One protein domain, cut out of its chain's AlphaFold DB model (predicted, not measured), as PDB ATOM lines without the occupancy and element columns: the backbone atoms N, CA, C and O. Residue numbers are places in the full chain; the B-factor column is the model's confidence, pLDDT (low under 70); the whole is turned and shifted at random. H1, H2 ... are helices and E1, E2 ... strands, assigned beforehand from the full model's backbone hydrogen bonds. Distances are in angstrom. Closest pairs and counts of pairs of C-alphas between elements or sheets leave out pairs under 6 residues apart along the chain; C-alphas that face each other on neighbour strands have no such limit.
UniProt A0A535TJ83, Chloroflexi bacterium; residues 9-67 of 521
ATOM      1  N   PHE A   9      45.402  69.096 124.550       55.25
ATOM      2  CA  PHE A   9      44.228  68.363 124.081       55.25
ATOM      3  C   PHE A   9      42.941  69.186 124.226       55.25
ATOM      4  O   PHE A   9      42.171  69.309 123.274       55.25
ATOM      5  N   SER A  10      42.736  69.838 125.374       60.00
ATOM      6  CA  SER A  10      41.586  70.728 125.556       60.00
ATOM      7  C   SER A  10      41.633  71.948 124.630       60.00
ATOM      8  O   SER A  10      40.591  72.357 124.154       60.00
ATOM      9  N   GLN A  11      42.813  72.473 124.278       63.47
ATOM     10  CA  GLN A  11      42.960  73.549 123.290       63.47
ATOM     11  C   GLN A  11      42.660  73.061 121.863       63.47
ATOM     12  O   GLN A  11      42.078  73.786 121.057       63.47
ATOM     13  N   ALA A  12      43.036  71.821 121.527       63.34
ATOM     14  CA  ALA A  12      42.653  71.190 120.265       63.34
ATOM     15  C   ALA A  12      41.137  70.955 120.169       63.34
ATOM     16  O   ALA A  12      40.573  71.058 119.079       63.34
ATOM     17  N   LEU A  13      40.481  70.679 121.296       67.00
ATOM     18  CA  LEU A  13      39.024  70.637 121.398       67.00
ATOM     19  C   LEU A  13      38.405  72.036 121.347       67.00
ATOM     20  O   LEU A  13      37.442  72.230 120.619       67.00
ATOM     21  N   ASP A  14      38.980  73.024 122.032       68.12
ATOM     22  CA  ASP A  14      38.491  74.404 122.031       68.12
ATOM     23  C   ASP A  14      38.492  74.984 120.615       68.12
ATOM     24  O   ASP A  14      37.522  75.622 120.231       68.12
ATOM     25  N   ARG A  15      39.501  74.693 119.781       65.00
ATOM     26  CA  ARG A  15      39.489  75.100 118.360       65.00
ATOM     27  C   ARG A  15      38.250  74.602 117.605       65.00
ATOM     28  O   ARG A  15      37.704  75.338 116.795       65.00
ATOM     29  N   ARG A  16      37.753  73.406 117.934       65.88
ATOM     30  CA  ARG A  16      36.511  72.841 117.371       65.88
ATOM     31  C   ARG A  16      35.252  73.517 117.923       65.88
ATOM     32  O   ARG A  16      34.205  73.499 117.288       65.88
ATOM     33  N   VAL A  17      35.354  74.129 119.102       60.44
ATOM     34  CA  VAL A  17      34.294  74.919 119.745       60.44
ATOM     35  C   VAL A  17      34.254  76.364 119.232       60.44
ATOM     36  O   VAL A  17      33.178  76.953 119.105       60.44
ATOM     37  N   GLU A  18      35.414  76.948 118.926       55.19
ATOM     38  CA  GLU A  18      35.567  78.358 118.553       55.19
ATOM     39  C   GLU A  18      34.999  78.704 117.171       55.19
ATOM     40  O   GLU A  18      34.587  79.845 116.968       55.19
ATOM     41  N   GLU A  19      34.911  77.734 116.260       48.94
ATOM     42  CA  GLU A  19      34.421  77.936 114.892       48.94
ATOM     43  C   GLU A  19      32.880  77.904 114.768       48.94
ATOM     44  O   GLU A  19      32.367  78.196 113.689       48.94
ATOM     45  N   GLY A  20      32.115  77.601 115.839       43.09
ATOM     46  CA  GLY A  20      30.695  77.248 115.653       43.09
ATOM     47  C   GLY A  20      29.627  77.502 116.727       43.09
ATOM     48  O   GLY A  20      28.462  77.317 116.378       43.09
ATOM     49  N   ALA A  21      29.883  77.893 117.989       54.19
ATOM     50  CA  ALA A  21      28.766  77.861 118.959       54.19
ATOM     51  C   ALA A  21      28.841  78.748 120.208       54.19
ATOM     52  O   ALA A  21      29.615  78.496 121.131       54.19
ATOM     53  N   LEU A  22      27.891  79.681 120.309       66.88
ATOM     54  CA  LEU A  22      27.425  80.214 121.589       66.88
ATOM     55  C   LEU A  22      26.560  79.134 122.262       66.88
ATOM     56  O   LEU A  22      25.645  78.588 121.635       66.88
ATOM     57  N   GLY A  23      26.842  78.812 123.523       72.62
ATOM     58  CA  GLY A  23      25.951  78.000 124.345       72.62
ATOM     59  C   GLY A  23      24.573  78.653 124.432       72.62
ATOM     60  O   GLY A  23      24.453  79.868 124.344       72.62
ATOM     61  N   THR A  24      23.519  77.864 124.589       86.25
ATOM     62  CA  THR A  24      22.151  78.401 124.764       86.25
ATOM     63  C   THR A  24      21.594  78.095 126.145       86.25
ATOM     64  O   THR A  24      20.632  78.715 126.580       86.25
ATOM     65  N   LEU A  25      22.219  77.156 126.855       92.00
ATOM     66  CA  LEU A  25      21.808  76.685 128.173       92.00
ATOM     67  C   LEU A  25      22.584  77.397 129.279       92.00
ATOM     68  O   LEU A  25      23.309  76.758 130.049       92.00
ATOM     69  N   TYR A  26      22.494  78.726 129.323       95.12
ATOM     70  CA  TYR A  26      23.166  79.511 130.351       95.12
ATOM     71  C   TYR A  26      22.549  80.892 130.560       95.12
ATOM     72  O   TYR A  26      21.884  81.435 129.684       95.12
ATOM     73  N   GLU A  27      22.847  81.474 131.714       94.06
ATOM     74  CA  GLU A  27      22.562  82.865 132.048       94.06
ATOM     75  C   GLU A  27      23.871  83.664 132.111       94.06
ATOM     76  O   GLU A  27      24.880  83.191 132.649       94.06
ATOM     77  N   LYS A  28      23.854  84.883 131.559       94.69
ATOM     78  CA  LYS A  28      24.938  85.862 131.708       94.69
ATOM     79  C   LYS A  28      24.798  86.586 133.041       94.69
ATOM     80  O   LYS A  28      23.726  87.080 133.364       94.69
ATOM     81  N   LEU A  29      25.902  86.697 133.765       94.38
ATOM     82  CA  LEU A  29      25.992  87.366 135.059       94.38
ATOM     83  C   LEU A  29      27.004  88.530 134.986       94.38
ATOM     84  O   LEU A  29      27.762  88.621 134.014       94.38
ATOM     85  N   PRO A  30      27.038  89.429 135.994       93.44
ATOM     86  CA  PRO A  30      28.057  90.475 136.091       93.44
ATOM     87  C   PRO A  30      29.495  89.934 136.016       93.44
ATOM     88  O   PRO A  30      29.744  88.746 136.225       93.44
ATOM     89  N   ASP A  31      30.449  90.817 135.711       92.25
ATOM     90  CA  ASP A  31      31.886  90.503 135.626       92.25
ATOM     91  C   ASP A  31      32.231  89.383 134.633       92.25
ATOM     92  O   ASP A  31      33.120  88.561 134.876       92.25
ATOM     93  N   ASN A  32      31.506  89.334 133.510       92.12
ATOM     94  CA  ASN A  32      31.630  88.291 132.492       92.12
ATOM     95  C   ASN A  32      31.436  86.876 133.049       92.12
ATOM     96  O   ASN A  32      31.966  85.933 132.477       92.12
ATOM     97  N   GLN A  33      30.708  86.681 134.149       92.44
ATOM     98  CA  GLN A  33      30.430  85.344 134.677       92.44
ATOM     99  C   GLN A  33      29.261  84.692 133.930       92.44
ATOM    100  O   GLN A  33      28.394  85.370 133.377       92.44
ATOM    101  N   VAL A  34      29.209  83.358 133.934       93.62
ATOM    102  CA  VAL A  34      28.077  82.610 133.373       93.62
ATOM    103  C   VAL A  34      27.586  81.536 134.331       93.62
ATOM    104  O   VAL A  34      28.381  80.853 134.979       93.62
ATOM    105  N   ARG A  35      26.268  81.347 134.396       93.69
ATOM    106  CA  ARG A  35      25.636  80.218 135.080       93.69
ATOM    107  C   ARG A  35      25.202  79.195 134.039       93.69
ATOM    108  O   ARG A  35      24.293  79.458 133.266       93.69
ATOM    109  N   CYS A  36      25.857  78.040 134.001       94.06
ATOM    110  CA  CYS A  36      25.513  76.960 133.075       94.06
ATOM    111  C   CYS A  36      24.300  76.174 133.591       94.06
ATOM    112  O   CYS A  36      24.273  75.824 134.765       94.06
ATOM    113  N   TYR A  37      23.350  75.829 132.722       95.44
ATOM    114  CA  TYR A  37      22.169  75.026 133.064       95.44
ATOM    115  C   TYR A  37      22.146  73.651 132.397       95.44
ATOM    116  O   TYR A  37      21.153  72.946 132.494       95.44
ATOM    117  N   ALA A  38      23.225  73.229 131.742       93.38
ATOM    118  CA  ALA A  38      23.255  71.950 131.029       93.38
ATOM    119  C   ALA A  38      23.050  70.721 131.933       93.38
ATOM    120  O   ALA A  38      22.556  69.705 131.469       93.38
ATOM    121  N   CYS A  39      23.427  70.808 133.210       93.62
ATOM    122  CA  CYS A  39      23.226  69.762 134.214       93.62
ATOM    123  C   CYS A  39      23.010  70.392 135.597       93.62
ATOM    124  O   CYS A  39      23.281  71.582 135.808       93.62
ATOM    125  N   ALA A  40      22.534  69.600 136.553       91.56
ATOM    126  CA  ALA A  40      22.115  70.077 137.869       91.56
ATOM    127  C   ALA A  40      23.273  70.514 138.787       91.56
ATOM    128  O   ALA A  40      23.027  71.025 139.877       91.56
ATOM    129  N   HIS A  41      24.525  70.435 138.323       85.06
ATOM    130  CA  HIS A  41      25.643  71.155 138.948       85.06
ATOM    131  C   HIS A  41      25.494  72.671 138.894       85.06
ATOM    132  O   HIS A  41      26.071  73.370 139.724       85.06
ATOM    133  N   ARG A  42      24.755  73.192 137.904       88.81
ATOM    134  CA  ARG A  42      24.495  74.627 137.727       88.81
ATOM    135  C   ARG A  42      25.755  75.491 137.895       88.81
ATOM    136  O   ARG A  42      25.760  76.474 138.648       88.81
ATOM    137  N   CYS A  43      26.851  75.078 137.246       85.50
ATOM    138  CA  CYS A  43      28.178  75.659 137.460       85.50
ATOM    139  C   CYS A  43      28.158  77.180 137.263       85.50
ATOM    140  O   CYS A  43      27.700  77.663 136.225       85.50
ATOM    141  N   LEU A  44      28.708  77.913 138.232       90.38
ATOM    142  CA  LEU A  44      29.109  79.305 138.053       90.38
ATOM    143  C   LEU A  44      30.514  79.320 137.450       90.38
ATOM    144  O   LEU A  44      31.477  78.969 138.126       90.38
ATOM    145  N   ILE A  45      30.631  79.692 136.182       86.06
ATOM    146  CA  ILE A  45      31.894  79.669 135.446       86.06
ATOM    147  C   ILE A  45      32.361  81.115 135.271       86.06
ATOM    148  O   ILE A  45      31.735  81.900 134.559       86.06
ATOM    149  N   LYS A  46      33.455  81.487 135.939       86.81
ATOM    150  CA  LYS A  46      34.061  82.823 135.809       86.81
ATOM    151  C   LYS A  46      34.800  82.957 134.474       86.81
ATOM    152  O   LYS A  46      35.078  81.953 133.821       86.81
ATOM    153  N   GLU A  47      35.110  84.189 134.077       88.06
ATOM    154  CA  GLU A  47      35.847  84.478 132.841       88.06
ATOM    155  C   GLU A  47      37.121  83.625 132.719       88.06
ATOM    156  O   GLU A  47      37.952  83.583 133.631       88.06
ATOM    157  N   GLY A  48      37.270  82.939 131.585       81.19
ATOM    158  CA  GLY A  48      38.423  82.094 131.290       81.19
ATOM    159  C   GLY A  48      38.471  80.763 132.048       81.19
ATOM    160  O   GLY A  48      39.486  80.075 131.956       81.19
ATOM    161  N   LEU A  49      37.428  80.380 132.794       81.19
ATOM    162  CA  LEU A  49      37.361  79.093 133.499       81.19
ATOM    163  C   LEU A  49      36.486  78.067 132.768       81.19
ATOM    164  O   LEU A  49      35.721  78.395 131.857       81.19
ATOM    165  N   ARG A  50      36.601  76.803 133.191       84.94
ATOM    166  CA  ARG A  50      35.806  75.666 132.706       84.94
ATOM    167  C   ARG A  50      34.785  75.228 133.757       84.94
ATOM    168  O   ARG A  50      35.026  75.340 134.954       84.94
ATOM    169  N   GLY A  51      33.652  74.691 133.310       77.81
ATOM    170  CA  GLY A  51      32.706  73.998 134.186       77.81
ATOM    171  C   GLY A  51      33.249  72.647 134.659       77.81
ATOM    172  O   GLY A  51      34.250  72.152 134.140       77.81
ATOM    173  N   ILE A  52      32.546  72.002 135.596       78.25
ATOM    174  CA  ILE A  52      32.980  70.723 136.190       78.25
ATOM    175  C   ILE A  52      33.233  69.633 135.141       78.25
ATOM    176  O   ILE A  52      34.161  68.837 135.272       78.25
ATOM    177  N   CYS A  53      32.465  69.643 134.050       81.12
ATOM    178  CA  CYS A  53      32.597  68.707 132.937       81.12
ATOM    179  C   CYS A  53      33.855  68.893 132.082       81.12
ATOM    180  O   CYS A  53      34.117  68.066 131.213       81.12
ATOM    181  N   LYS A  54      34.607  69.980 132.297       82.12
ATOM    182  CA  LYS A  54      35.814  70.401 131.568       82.12
ATOM    183  C   LYS A  54      35.629  70.683 130.069       82.12
ATOM    184  O   LYS A  54      36.526  71.242 129.444       82.12
ATOM    185  N   VAL A  55      34.459  70.405 129.496       83.69
ATOM    186  CA  VAL A  55      34.177  70.627 128.068       83.69
ATOM    187  C   VAL A  55      33.513  71.975 127.778       83.69
ATOM    188  O   VAL A  55      33.638  72.500 126.678       83.69
ATOM    189  N   ARG A  56      32.798  72.541 128.759       89.06
ATOM    190  CA  ARG A  56      32.161  73.861 128.658       89.06
ATOM    191  C   ARG A  56      33.018  74.902 129.357       89.06
ATOM    192  O   ARG A  56      33.465  74.652 130.478       89.06
ATOM    193  N   TYR A  57      33.209  76.063 128.745       87.44
ATOM    194  CA  TYR A  57      34.060  77.117 129.303       87.44
ATOM    195  C   TYR A  57      33.531  78.510 128.998       87.44
ATOM    196  O   TYR A  57      32.736  78.689 128.086       87.44
ATOM    197  N   ASN A  58      33.939  79.496 129.787       88.56
ATOM    198  CA  ASN A  58      33.474  80.867 129.639       88.56
ATOM    199  C   ASN A  58      34.541  81.747 128.981       88.56
ATOM    200  O   ASN A  58      35.697  81.743 129.410       88.56
ATOM    201  N   ARG A  59      34.144  82.506 127.959       88.81
ATOM    202  CA  ARG A  59      34.997  83.448 127.235       88.81
ATOM    203  C   ARG A  59      34.224  84.724 126.914       88.81
ATOM    204  O   ARG A  59      33.277  84.688 126.135       88.81
ATOM    205  N   GLY A  60      34.634  85.851 127.480       87.81
ATOM    206  CA  GLY A  60      33.964  87.144 127.324       87.81
ATOM    207  C   GLY A  60      32.493  87.124 127.753       87.81
ATOM    208  O   GLY A  60      31.642  87.648 127.033       87.81
ATOM    209  N   GLY A  61      32.163  86.439 128.855       89.94
ATOM    210  CA  GLY A  61      30.773  86.287 129.317       89.94
ATOM    211  C   GLY A  61      29.900  85.432 128.392       89.94
ATOM    212  O   GLY A  61      28.671  85.545 128.375       89.94
ATOM    213  N   THR A  62      30.529  84.593 127.574       90.44
ATOM    214  CA  THR A  62      29.866  83.684 126.646       90.44
ATOM    215  C   THR A  62      30.260  82.257 126.969       90.44
ATOM    216  O   THR A  62      31.444  81.922 127.001       90.44
ATOM    217  N   LEU A  63      29.257  81.405 127.193       91.00
ATOM    218  CA  LEU A  63      29.492  79.983 127.384       91.00
ATOM    219  C   LEU A  63      29.835  79.342 126.037       91.00
ATOM    220  O   LEU A  63      29.033  79.355 125.110       91.00
ATOM    221  N   MET A  64      31.015  78.757 125.955       88.88
ATOM    222  CA  MET A  64      31.518  77.987 124.831       88.88
ATOM    223  C   MET A  64      31.204  76.503 125.071       88.88
ATOM    224  O   MET A  64      31.415  75.999 126.182       88.88
ATOM    225  N   VAL A  65      30.666  75.810 124.062       89.25
ATOM    226  CA  VAL A  65      30.155  74.430 124.190       89.25
ATOM    227  C   VAL A  65      30.674  73.500 123.079       89.25
ATOM    228  O   VAL A  65      30.797  73.942 121.941       89.25
ATOM    229  N   PRO A  66      30.932  72.207 123.361       84.38
ATOM    230  CA  PRO A  66      31.412  71.244 122.362       84.38
ATOM    231  C   PRO A  66      30.461  71.056 121.183       84.38
ATOM    232  O   PRO A  66      29.270  70.837 121.406       84.38
ATOM    233  N   ARG A  67      30.989  71.070 119.951       86.88
ATOM    234  CA  ARG A  67      30.283  70.723 118.702       86.88
ATOM    235  C   ARG A  67      31.251  70.139 117.667       86.88
ATOM    236  O   ARG A  67      32.463  70.260 117.824       86.88
TER     237      ARG A  67
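AT A GLANCE: This is residues 9 to 67 of the 521 residues of a protein of Chloroflexi bacterium (UniProt A0A535TJ83). Little of this domain is regular structure: two small antiparallel hairpins, E1 with E2 and E3 with E4, stand side by side among loops, with helix H1 at one end. The printed part has 59 residues, of which 22 are in the mixed elements H1, E1, E2, E3 and E4, in that order. It is compact, radius of gyration of the C-alphas 10.3 A, spanning 27 by 22 by 17 A.

HOW THE PARTS SIT: H1, residues 9 to 18, has 5 of 6 O i to N i+4 pairs within hydrogen-bond range. E1, residues 26 to 28, and E2, residues 34 to 36, form a hairpin at 168 degrees; N 27 and O 35, 2.9 A apart, are within hydrogen-bond range. Residues 34 to 35 also pair antiparallel with residues 44 to 45. E3, residues 57 to 59, and E4, residues 62 to 64, form a hairpin at 137 degrees; N 64 and O 57, 2.7 A apart, are within hydrogen-bond range. The closest C-alphas of E2 and E4, Val 34 and Leu 63, are 6.7 A apart; those of H1 and E4, Val 17 and Met 64, 6.6 A.

IN THESE COORDINATES: H1, 14.3 A from first to last C-alpha, begins at C-alpha 9 (44.228, 68.363, 124.081). E1 and E3 measure 6.7 A, E2 and E4 6.2 A. E4 ends at C-alpha 64 (31.518, 77.987, 124.831).

THE WHOLE: The farthest C-alphas, Phe 9 and Pro 30, are 29.9 A apart. The printed part has no cut. E2 to E3 is a long link. Residues 9 to 22 have pLDDT under 70.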